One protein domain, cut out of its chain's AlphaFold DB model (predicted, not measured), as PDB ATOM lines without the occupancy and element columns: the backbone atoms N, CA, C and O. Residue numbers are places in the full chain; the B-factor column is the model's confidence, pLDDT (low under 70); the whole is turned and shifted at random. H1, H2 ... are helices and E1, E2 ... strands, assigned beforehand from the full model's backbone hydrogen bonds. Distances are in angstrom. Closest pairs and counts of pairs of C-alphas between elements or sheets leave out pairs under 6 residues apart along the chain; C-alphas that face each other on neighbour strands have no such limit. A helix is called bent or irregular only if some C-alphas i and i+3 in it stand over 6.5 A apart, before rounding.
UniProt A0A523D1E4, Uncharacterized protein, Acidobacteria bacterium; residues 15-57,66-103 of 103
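This is residues 15 to 57 and 66 to 103 of the 103 residues of an uncharacterized protein of Acidobacteria bacterium (UniProt A0A523D1E4). A long, bent, twisted hairpin of two strands, E2 and E3, makes the length of a thin rod, with the short edge strand E1 beside E2 and two more short strands, E4 and then E5, side by side beyond E3. The one named helix, H1, sits at one end of the rod; at the other end lie the turn between E2 and E3 and the loop of residues 84 to 99, which runs out there and back. The printed part has 81 residues with one named helix and five named strands, along the chain E1 E2 E3 H1 E4 E5, mostly strand; the sheet's order is E1 E2 E3 E4 E5, all antiparallel. It is loose, with a radius of gyration of the C-alphas of 16.2 A, and spans 53 by 20 by 15 A.

The edge strand E1, residues 15 to 18, forms a hairpin with E2, residues 22 to 34; N 16 and O 24 are 2.9 A apart, within hydrogen-bond range. E2 forms the next hairpin with E3, residues 41 to 53, at 162 degrees between their directions, with N 25 to O 50 at 2.9 A and N 44 to O 31 at 2.9 A. E1, E2 and E3 are a meander, each strand the antiparallel neighbour of the one before. E2 bends by 64 degrees at residue 26 and E3 by 58 degrees at residue 47. H1, residues 67 to 75, is not on the sheet, but only just, with 4 pairs of C-alphas within 10 A; its closest C-alphas to E3 are those of Trp 73 and Arg 53, 7.5 A apart. Every O i to N i+4 pair of H1 is within hydrogen-bond range. E4, residues 79 to 83, is antiparallel to E3, with N 51 to O 80 at 2.9 A. E5, residues 100 to 102, the other edge strand, forms a hairpin with E4, with N 81 to O 100 at 2.8 A. The sheet is twisted.

E1 begins at C-alpha 15, (16.875, 17.735, 29.739). E2 is 32.6 A long and E3 33.5 A, from C-alpha 41 at (40.649, 27.404, 48.261). H1 measures 12.8 A and E4 13.2 A. E5 ends at C-alpha 102, (22.684, 36.679, 30.253).

The C-alphas farthest apart are those of Cys 38 and Arg 66, 53.4 A. Residues 58 to 65 are not printed, and C-alphas 57 and 66 are 10.5 A apart across the cut. The link from E4 to E5 is long, 16 residues; within it residues 86 to 87 pair antiparallel with residues 94 to 95. The mean pLDDT of the printed part is 89.4, and no printed residue is under 70.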
ATOM      1  N   ILE A  15      17.919  16.724  29.887       76.88
ATOM      2  CA  ILE A  15      16.875  17.735  29.739       76.88
ATOM      3  C   ILE A  15      15.855  17.446  30.838       76.88
ATOM      4  O   ILE A  15      15.171  16.426  30.804       76.88
ATOM      5  N   LEU A  16      15.801  18.317  31.844       80.38
ATOM      6  CA  LEU A  16      14.888  18.173  32.981       80.38
ATOM      7  C   LEU A  16      13.475  18.608  32.605       80.38
ATOM      8  O   LEU A  16      12.489  18.040  33.069       80.38
ATOM      9  N   SER A  17      13.390  19.666  31.804       83.38
ATOM     10  CA  SER A  17      12.140  20.255  31.361       83.38
ATOM     11  C   SER A  17      12.384  21.024  30.074       83.38
ATOM     12  O   SER A  17      13.428  21.651  29.894       83.38
ATOM     13  N   GLU A  18      11.420  20.964  29.175       84.31
ATOM     14  CA  GLU A  18      11.464  21.652  27.899       84.31
ATOM     15  C   GLU A  18      10.061  22.166  27.602       84.31
ATOM     16  O   GLU A  18       9.081  21.426  27.718       84.31
ATOM     17  N   ASP A  19       9.968  23.445  27.252       84.81
ATOM     18  CA  ASP A  19       8.726  24.061  26.822       84.81
ATOM     19  C   ASP A  19       8.912  24.799  25.482       84.81
ATOM     20  O   ASP A  19       9.925  24.681  24.775       84.81
ATOM     21  N   ARG A  20       7.872  25.538  25.096       83.94
ATOM     22  CA  ARG A  20       7.832  26.311  23.852       83.94
ATOM     23  C   ARG A  20       8.796  27.503  23.820       83.94
ATOM     24  O   ARG A  20       9.105  27.998  22.738       83.94
ATOM     25  N   PHE A  21       9.265  27.977  24.970       87.62
ATOM     26  CA  PHE A  21      10.063  29.192  25.123       87.62
ATOM     27  C   PHE A  21      11.517  28.915  25.523       87.62
ATOM     28  O   PHE A  21      12.422  29.642  25.099       87.62
ATOM     29  N   ALA A  22      11.750  27.894  26.342       89.00
ATOM     30  CA  ALA A  22      13.030  27.599  26.956       89.00
ATOM     31  C   ALA A  22      13.234  26.101  27.201       89.00
ATOM     32  O   ALA A  22      12.311  25.287  27.204       89.00
ATOM     33  N   GLN A  23      14.492  25.757  27.428       90.38
ATOM     34  CA  GLN A  23      14.942  24.423  27.767       90.38
ATOM     35  C   GLN A  23      15.743  24.494  29.067       90.38
ATOM     36  O   GLN A  23      16.577  25.388  29.240       90.38
ATOM     37  N   VAL A  24      15.477  23.561  29.978       89.31
ATOM     38  CA  VAL A  24      16.192  23.418  31.245       89.31
ATOM     39  C   VAL A  24      16.996  22.128  31.217       89.31
ATOM     40  O   VAL A  24      16.452  21.029  31.112       89.31
ATOM     41  N   GLU A  25      18.306  22.269  31.343       89.81
ATOM     42  CA  GLU A  25      19.270  21.177  31.291       89.81
ATOM     43  C   GLU A  25      19.996  21.060  32.631       89.81
ATOM     44  O   GLU A  25      20.326  22.065  33.265       89.81
ATOM     45  N   LEU A  26      20.289  19.834  33.060       89.06
ATOM     46  CA  LEU A  26      21.241  19.599  34.139       89.06
ATOM     47  C   LEU A  26      22.636  19.399  33.543       89.06
ATOM     48  O   LEU A  26      22.841  18.512  32.714       89.06
ATOM     49  N   THR A  27      23.610  20.173  34.013       88.56
ATOM     50  CA  THR A  27      25.014  19.987  33.636       88.56
ATOM     51  C   THR A  27      25.944  20.089  34.841       88.56
ATOM     52  O   THR A  27      25.519  20.331  35.970       88.56
ATOM     53  N   ILE A  28      27.233  19.849  34.617       89.44
ATOM     54  CA  ILE A  28      28.268  19.867  35.646       89.44
ATOM     55  C   ILE A  28      29.199  21.046  35.392       89.44
ATOM     56  O   ILE A  28      29.861  21.109  34.358       89.44
ATOM     57  N   ALA A  29      29.331  21.917  36.387       89.12
ATOM     58  CA  ALA A  29      30.279  23.019  36.377       89.12
ATOM     59  C   ALA A  29      31.492  22.736  37.273       89.12
ATOM     60  O   ALA A  29      31.437  21.985  38.256       89.12
ATOM     61  N   PHE A  30      32.604  23.387  36.930       91.56
ATOM     62  CA  PHE A  30      33.820  23.416  37.729       91.56
ATOM     63  C   PHE A  30      34.182  24.867  38.021       91.56
ATOM     64  O   PHE A  30      34.430  25.640  37.098       91.56
ATOM     65  N   LYS A  31      34.256  25.241  39.301       91.00
ATOM     66  CA  LYS A  31      34.664  26.594  39.710       91.00
ATOM     67  C   LYS A  31      35.683  26.520  40.838       91.00
ATOM     68  O   LYS A  31      35.573  25.687  41.744       91.00
ATOM     69  N   LYS A  32      36.696  27.384  40.769       93.12
ATOM     70  CA  LYS A  32      37.608  27.633  41.888       93.12
ATOM     71  C   LYS A  32      36.860  28.507  42.892       93.12
ATOM     72  O   LYS A  32      36.414  29.590  42.529       93.12
ATOM     73  N   LEU A  33      36.676  28.014  44.113       92.19
ATOM     74  CA  LEU A  33      35.978  28.734  45.176       92.19
ATOM     75  C   LEU A  33      36.860  28.798  46.418       92.19
ATOM     76  O   LEU A  33      37.524  27.818  46.776       92.19
ATOM     77  N   THR A  34      36.789  29.937  47.097       92.94
ATOM     78  CA  THR A  34      37.454  30.177  48.376       92.94
ATOM     79  C   THR A  34      36.401  30.225  49.468       92.94
ATOM     80  O   THR A  34      35.434  30.979  49.388       92.94
ATOM     81  N   CYS A  35      36.561  29.398  50.495       93.88
ATOM     82  CA  CYS A  35      35.686  29.434  51.657       93.88
ATOM     83  C   CYS A  35      36.039  30.630  52.544       93.88
ATOM     84  O   CYS A  35      37.114  30.638  53.137       93.88
ATOM     85  N   TYR A  36      35.115  31.577  52.705       90.94
ATOM     86  CA  TYR A  36      35.320  32.760  53.550       90.94
ATOM     87  C   TYR A  36      35.510  32.444  55.042       90.94
ATOM     88  O   TYR A  36      36.130  33.223  55.753       90.94
ATOM     89  N   HIS A  37      35.022  31.295  55.524       93.38
ATOM     90  CA  HIS A  37      35.155  30.924  56.935       93.38
ATOM     91  C   HIS A  37      36.551  30.388  57.297       93.38
ATOM     92  O   HIS A  37      37.102  30.741  58.334       93.38
ATOM     93  N   CYS A  38      37.142  29.523  56.462       95.06
ATOM     94  CA  CYS A  38      38.430  28.869  56.763       95.06
ATOM     95  C   CYS A  38      39.548  29.162  55.749       95.06
ATOM     96  O   CYS A  38      40.581  28.485  55.776       95.06
ATOM     97  N   ASN A  39      39.327  30.115  54.836       95.12
ATOM     98  CA  ASN A  39      40.228  30.520  53.747       95.12
ATOM     99  C   ASN A  39      40.736  29.359  52.878       95.12
ATOM    100  O   ASN A  39      41.781  29.443  52.238       95.12
ATOM    101  N   PHE A  40      40.006  28.242  52.861       94.75
ATOM    102  CA  PHE A  40      40.357  27.085  52.055       94.75
ATOM    103  C   PHE A  40      39.916  27.307  50.610       94.75
ATOM    104  O   PHE A  40      38.727  27.492  50.344       94.75
ATOM    105  N   GLU A  41      40.871  27.244  49.691       95.06
ATOM    106  CA  GLU A  41      40.649  27.404  48.261       95.06
ATOM    107  C   GLU A  41      40.801  26.059  47.544       95.06
ATOM    108  O   GLU A  41      41.782  25.339  47.728       95.06
ATOM    109  N   ALA A  42      39.813  25.702  46.725       93.94
ATOM    110  CA  ALA A  42      39.852  24.483  45.925       93.94
ATOM    111  C   ALA A  42      38.957  24.594  44.689       93.94
ATOM    112  O   ALA A  42      38.089  25.462  44.596       93.94
ATOM    113  N   ILE A  43      39.132  23.661  43.752       93.94
ATOM    114  CA  ILE A  43      38.191  23.458  42.650       93.94
ATOM    115  C   ILE A  43      37.043  22.572  43.146       93.94
ATOM    116  O   ILE A  43      37.253  21.485  43.712       93.94
ATOM    117  N   TYR A  44      35.822  23.053  42.942       92.25
ATOM    118  CA  TYR A  44      34.586  22.345  43.241       92.25
ATOM    119  C   TYR A  44      33.937  21.901  41.937       92.25
ATOM    120  O   TYR A  44      33.855  22.674  40.987       92.25
ATOM    121  N   LYS A  45      33.496  20.643  41.921       91.88
ATOM    122  CA  LYS A  45      32.647  20.060  40.885       91.88
ATOM    123  C   LYS A  45      31.231  20.037  41.440       91.88
ATOM    124  O   LYS A  45      31.048  19.497  42.533       91.88
ATOM    125  N   TYR A  46      30.275  20.599  40.719       89.81
ATOM    126  CA  TYR A  46      28.891  20.681  41.174       89.81
ATOM    127  C   TYR A  46      27.912  20.702  40.014       89.81
ATOM    128  O   TYR A  46      28.282  21.068  38.899       89.81
ATOM    129  N   SER A  47      26.684  20.272  40.283       90.38
ATOM    130  CA  SER A  47      25.613  20.326  39.299       90.38
ATOM    131  C   SER A  47      25.069  21.748  39.217       90.38
ATOM    132  O   SER A  47      24.979  22.459  40.223       90.38
ATOM    133  N   VAL A  48      24.721  22.162  38.009       91.69
ATOM    134  CA  VAL A  48      24.048  23.428  37.738       91.69
ATOM    135  C   VAL A  48      22.833  23.150  36.865       91.69
ATOM    136  O   VAL A  48      22.879  22.298  35.974       91.69
ATOM    137  N   GLN A  49      21.753  23.876  37.121       92.19
ATOM    138  CA  GLN A  49      20.624  23.950  36.207       92.19
ATOM    139  C   GLN A  49      20.899  25.067  35.207       92.19
ATOM    140  O   GLN A  49      21.108  26.217  35.596       92.19
ATOM    141  N   GLN A  50      20.924  24.718  33.927       91.81
ATOM    142  CA  GLN A  50      21.060  25.659  32.829       91.81
ATOM    143  C   GLN A  50      19.696  25.921  32.209       91.81
ATOM    144  O   GLN A  50      19.073  25.006  31.681       91.81
ATOM    145  N   VAL A  51      19.247  27.172  32.246       91.06
ATOM    146  CA  VAL A  51      18.067  27.620  31.503       91.06
ATOM    147  C   VAL A  51      18.546  28.285  30.224       91.06
ATOM    148  O   VAL A  51      19.306  29.252  30.271       91.06
ATOM    149  N   ARG A  52      18.106  27.772  29.076       91.44
ATOM    150  CA  ARG A  52      18.425  28.306  27.751       91.44
ATOM    151  C   ARG A  52      17.146  28.736  27.063       91.44
ATOM    152  O   ARG A  52      16.254  27.920  26.840       91.44
ATOM    153  N   ARG A  53      17.058  30.011  26.691       91.94
ATOM    154  CA  ARG A  53      15.962  30.474  25.835       91.94
ATOM    155  C   ARG A  53      16.134  29.877  24.441       91.94
ATOM    156  O   ARG A  53      17.230  29.936  23.882       91.94
ATOM    157  N   ARG A  54      15.058  29.362  23.845       87.69
ATOM    158  CA  ARG A  54      15.091  28.934  22.441       87.69
ATOM    159  C   ARG A  54      15.355  30.117  21.515       87.69
ATOM    160  O   ARG A  54      14.971  31.243  21.824       87.69
ATOM    161  N   SER A  55      15.958  29.862  20.357       85.31
ATOM    162  CA  SER A  55      16.126  30.875  19.307       85.31
ATOM    163  C   SER A  55      14.790  31.369  18.751       85.31
ATOM    164  O   SER A  55      14.695  32.524  18.345       85.31
ATOM    165  N   GLU A  56      13.769  30.509  18.767       85.25
ATOM    166  CA  GLU A  56      12.424  30.764  18.252       85.25
ATOM    167  C   GLU A  56      11.377  30.098  19.162       85.25
ATOM    168  O   GLU A  56      11.666  29.093  19.818       85.25
ATOM    169  N   ILE A  57      10.170  30.669  19.223       85.81
ATOM    170  CA  ILE A  57       9.046  30.108  19.990       85.81
ATOM    171  C   ILE A  57       8.502  28.900  19.225       85.81
ATOM    172  O   ILE A  57       8.109  29.042  18.069       85.81
ATOM    173  N   ARG A  66       0.772  34.541  19.552       83.19
ATOM    174  CA  ARG A  66       0.147  35.716  20.148       83.19
ATOM    175  C   ARG A  66       1.194  36.722  20.685       83.19
ATOM    176  O   ARG A  66       2.352  36.360  20.926       83.19
ATOM    177  N   PRO A  67       0.840  38.011  20.847       83.88
ATOM    178  CA  PRO A  67       1.769  39.038  21.335       83.88
ATOM    179  C   PRO A  67       2.325  38.774  22.745       83.88
ATOM    180  O   PRO A  67       3.510  39.003  22.986       83.88
ATOM    181  N   ASP A  68       1.505  38.227  23.640       86.38
ATOM    182  CA  ASP A  68       1.868  37.799  24.999       86.38
ATOM    183  C   ASP A  68       2.984  36.739  25.001       86.38
ATOM    184  O   ASP A  68       3.939  36.842  25.770       86.38
ATOM    185  N   HIS A  69       2.950  35.775  24.076       84.88
ATOM    186  CA  HIS A  69       4.012  34.776  23.907       84.88
ATOM    187  C   HIS A  69       5.377  35.426  23.632       84.88
ATOM    188  O   HIS A  69       6.405  34.973  24.139       84.88
ATOM    189  N   ARG A  70       5.405  36.511  22.846       85.06
ATOM    190  CA  ARG A  70       6.647  37.238  22.534       85.06
ATOM    191  C   ARG A  70       7.173  38.011  23.735       85.06
ATOM    192  O   ARG A  70       8.388  38.114  23.889       85.06
ATOM    193  N   GLU A  71       6.289  38.574  24.550       87.75
ATOM    194  CA  GLU A  71       6.675  39.280  25.773       87.75
ATOM    195  C   GLU A  71       7.275  38.317  26.797       87.75
ATOM    196  O   GLU A  71       8.373  38.570  27.294       87.75
ATOM    197  N   ILE A  72       6.628  37.165  27.015       86.38
ATOM    198  CA  ILE A  72       7.143  36.089  27.874       86.38
ATOM    199  C   ILE A  72       8.518  35.631  27.382       86.38
ATOM    200  O   ILE A  72       9.479  35.611  28.146       86.38
ATOM    201  N   TRP A  73       8.646  35.328  26.087       87.25
ATOM    202  CA  TRP A  73       9.908  34.867  25.511       87.25
ATOM    203  C   TRP A  73      11.040  35.893  25.673       87.25
ATOM    204  O   TRP A  73      12.157  35.533  26.041       87.25
ATOM    205  N   LYS A  74      10.764  37.186  25.472       87.38
ATOM    206  CA  LYS A  74      11.757  38.256  25.675       87.38
ATOM    207  C   LYS A  74      12.177  38.422  27.135       87.38
ATOM    208  O   LYS A  74      13.312  38.825  27.375       87.38
ATOM    209  N   ALA A  75      11.285  38.139  28.083       87.88
ATOM    210  CA  ALA A  75      11.580  38.224  29.511       87.88
ATOM    211  C   ALA A  75      12.501  37.090  29.993       87.88
ATOM    212  O   ALA A  75      13.220  37.263  30.979       87.88
ATOM    213  N   ILE A  76      12.513  35.949  29.296       87.50
ATOM    214  CA  ILE A  76      13.402  34.831  29.612       87.50
ATOM    215  C   ILE A  76      14.844  35.205  29.215       87.50
ATOM    216  O   ILE A  76      15.081  35.585  28.059       87.50
ATOM    217  N   PRO A  77      15.824  35.091  30.133       87.94
ATOM    218  CA  PRO A  77      17.228  35.310  29.800       87.94
ATOM    219  C   PRO A  77      17.693  34.312  28.738       87.94
ATOM    220  O   PRO A  77      17.287  33.152  28.746       87.94
ATOM    221  N   ARG A  78      18.590  34.730  27.839       89.00
ATOM    222  CA  ARG A  78      19.209  33.821  26.857       89.00
ATOM    223  C   ARG A  78      19.856  32.623  27.533       89.00
ATOM    224  O   ARG A  78      19.795  31.518  26.997       89.00
ATOM    225  N   PHE A  79      20.474  32.865  28.684       90.88
ATOM    226  CA  PHE A  79      21.193  31.855  29.434       90.88
ATOM    227  C   PHE A  79      21.190  32.169  30.929       90.88
ATOM    228  O   PHE A  79      21.494  33.297  31.321       90.88
ATOM    229  N   VAL A  80      20.904  31.167  31.756       92.94
ATOM    230  CA  VAL A  80      21.063  31.233  33.214       92.94
ATOM    231  C   VAL A  80      21.720  29.956  33.715       92.94
ATOM    232  O   VAL A  80      21.278  28.873  33.348       92.94
ATOM    233  N   GLU A  81      22.714  30.074  34.592       90.19
ATOM    234  CA  GLU A  81      23.261  28.967  35.384       90.19
ATOM    235  C   GLU A  81      22.907  29.138  36.853       90.19
ATOM    236  O   GLU A  81      23.375  30.067  37.515       90.19
ATOM    237  N   ILE A  82      22.120  28.199  37.370       88.81
ATOM    238  CA  ILE A  82      21.717  28.150  38.771       88.81
ATOM    239  C   ILE A  82      22.487  27.009  39.443       88.81
ATOM    240  O   ILE A  82      22.223  25.836  39.161       88.81
ATOM    241  N   PRO A  83      23.464  27.319  40.305       90.00
ATOM    242  CA  PRO A  83      24.267  26.309  40.964       90.00
ATOM    243  C   PRO A  83      23.530  25.648  42.126       90.00
ATOM    244  O   PRO A  83      22.843  26.309  42.904       90.00
ATOM    245  N   GLU A  84      23.729  24.341  42.289       86.69
ATOM    246  CA  GLU A  84      23.310  23.654  43.508       86.69
ATOM    247  C   GLU A  84      24.103  24.137  44.731       86.69
ATOM    248  O   GLU A  84      25.218  24.661  44.642       86.69
ATOM    249  N   THR A  85      23.524  23.922  45.914       87.62
ATOM    250  CA  THR A  85      24.172  24.276  47.178       87.62
ATOM    251  C   THR A  85      25.431  23.441  47.387       87.62
ATOM    252  O   THR A  85      25.390  22.210  47.380       87.62
ATOM    253  N   LEU A  86      26.554  24.108  47.654       90.69
ATOM    254  CA  LEU A  86      27.831  23.453  47.922       90.69
ATOM    255  C   LEU A  86      28.252  23.629  49.368       90.69
ATOM    256  O   LEU A  86      27.880  24.589  50.030       90.69
ATOM    257  N   LYS A  87      29.081  22.707  49.857       92.62
ATOM    258  CA  LYS A  87      29.713  22.818  51.172       92.62
ATOM    259  C   LYS A  87      31.224  22.794  51.037       92.62
ATOM    260  O   LYS A  87      31.778  22.015  50.258       92.62
ATOM    261  N   CYS A  88      31.900  23.610  51.837       94.50
ATOM    262  CA  CYS A  88      33.348  23.633  51.924       94.50
ATOM    263  C   CYS A  88      33.886  22.240  52.279       94.50
ATOM    264  O   CYS A  88      33.430  21.600  53.231       94.50
ATOM    265  N   LYS A  89      34.905  21.773  51.546       92.12
ATOM    266  CA  LYS A  89      35.519  20.455  51.790       92.12
ATOM    267  C   LYS A  89      36.162  20.354  53.179       92.12
ATOM    268  O   LYS A  89      36.215  19.254  53.722       92.12
ATOM    269  N   ARG A  90      36.598  21.488  53.747       94.00
ATOM    270  CA  ARG A  90      37.316  21.575  55.027       94.00
ATOM    271  C   ARG A  90      36.396  21.814  56.229       94.00
ATOM    272  O   ARG A  90      36.379  20.984  57.127       94.00
ATOM    273  N   CYS A  91      35.634  22.911  56.254       95.06
ATOM    274  CA  CYS A  91      34.816  23.300  57.417       95.06
ATOM    275  C   CYS A  91      33.312  23.020  57.270       95.06
ATOM    276  O   CYS A  91      32.555  23.327  58.179       95.06
ATOM    277  N   LYS A  92      32.867  22.456  56.137       93.62
ATOM    278  CA  LYS A  92      31.451  22.157  55.826       93.62
ATOM    279  C   LYS A  92      30.500  23.360  55.746       93.62
ATOM    280  O   LYS A  92      29.317  23.142  55.492       93.62
ATOM    281  N   GLU A  93      31.017  24.582  55.855       92.62
ATOM    282  CA  GLU A  93      30.275  25.824  55.609       92.62
ATOM    283  C   GLU A  93      29.621  25.814  54.225       92.62
ATOM    284  O   GLU A  93      30.222  25.319  53.265       92.62
ATOM    285  N   VAL A  94      28.409  26.360  54.115       92.31
ATOM    286  CA  VAL A  94      27.721  26.476  52.827       92.31
ATOM    287  C   VAL A  94      28.441  27.511  51.962       92.31
ATOM    288  O   VAL A  94      28.658  28.649  52.364       92.31
ATOM    289  N   LEU A  95      28.832  27.100  50.761       89.75
ATOM    290  CA  LEU A  95      29.359  27.977  49.728       89.75
ATOM    291  C   LEU A  95      28.199  28.368  48.814       89.75
ATOM    292  O   LEU A  95      27.430  27.501  48.402       89.75
ATOM    293  N   GLN A  96      28.096  29.656  48.492       83.88
ATOM    294  CA  GLN A  96      27.119  30.191  47.544       83.88
ATOM    295  C   GLN A  96      27.856  30.568  46.255       83.88
ATOM    296  O   GLN A  96      28.482  31.628  46.201       83.88
ATOM    297  N   PRO A  97      27.875  29.696  45.232       85.25
ATOM    298  CA  PRO A  97      28.428  30.059  43.938       85.25
ATOM    299  C   PRO A  97      27.514  31.100  43.289       85.25
ATOM    300  O   PRO A  97      26.293  31.031  43.411       85.25
ATOM    301  N   GLU A  98      28.107  32.069  42.602       86.00
ATOM    302  CA  GLU A  98      27.349  33.100  41.886       86.00
ATOM    303  C   GLU A  98      26.479  32.490  40.779       86.00
ATOM    304  O   GLU A  98      26.919  31.581  40.069       86.00
ATOM    305  N   ILE A  99      25.275  33.040  40.617       87.94
ATOM    306  CA  ILE A  99      24.384  32.762  39.488       87.94
ATOM    307  C   ILE A  99      24.885  33.565  38.285       87.94
ATOM    308  O   ILE A  99      25.055  34.782  38.382       87.94
ATOM    309  N   LEU A 100      25.098  32.901  37.150       88.00
ATOM    310  CA  LEU A 100      25.418  33.568  35.887       88.00
ATOM    311  C   LEU A 100      24.125  33.764  35.088       88.00
ATOM    312  O   LEU A 100      23.376  32.811  34.907       88.00
ATOM    313  N   CYS A 101      23.855  34.981  34.615       90.62
ATOM    314  CA  CYS A 101      22.639  35.312  33.869       90.62
ATOM    315  C   CYS A 101      22.958  36.257  32.699       90.62
ATOM    316  O   CYS A 101      23.650  37.259  32.884       90.62
ATOM    317  N   VAL A 102      22.461  35.936  31.504       89.75
ATOM    318  CA  VAL A 102      22.684  36.679  30.253       89.75
ATOM    319  C   VAL A 102      21.350  36.900  29.538       89.75
ATOM    320  O   VAL A 102      20.622  35.937  29.293       89.75
ATOM    321  N   TYR A 103      21.049  38.148  29.161       86.06
ATOM    322  CA  TYR A 103      19.800  38.573  28.501       86.06
ATOM    323  C   TYR A 103      19.947  38.847  26.996       86.06
ATOM    324  O   TYR A 103      21.031  39.250  26.526       86.06
TER     325      TYR A 103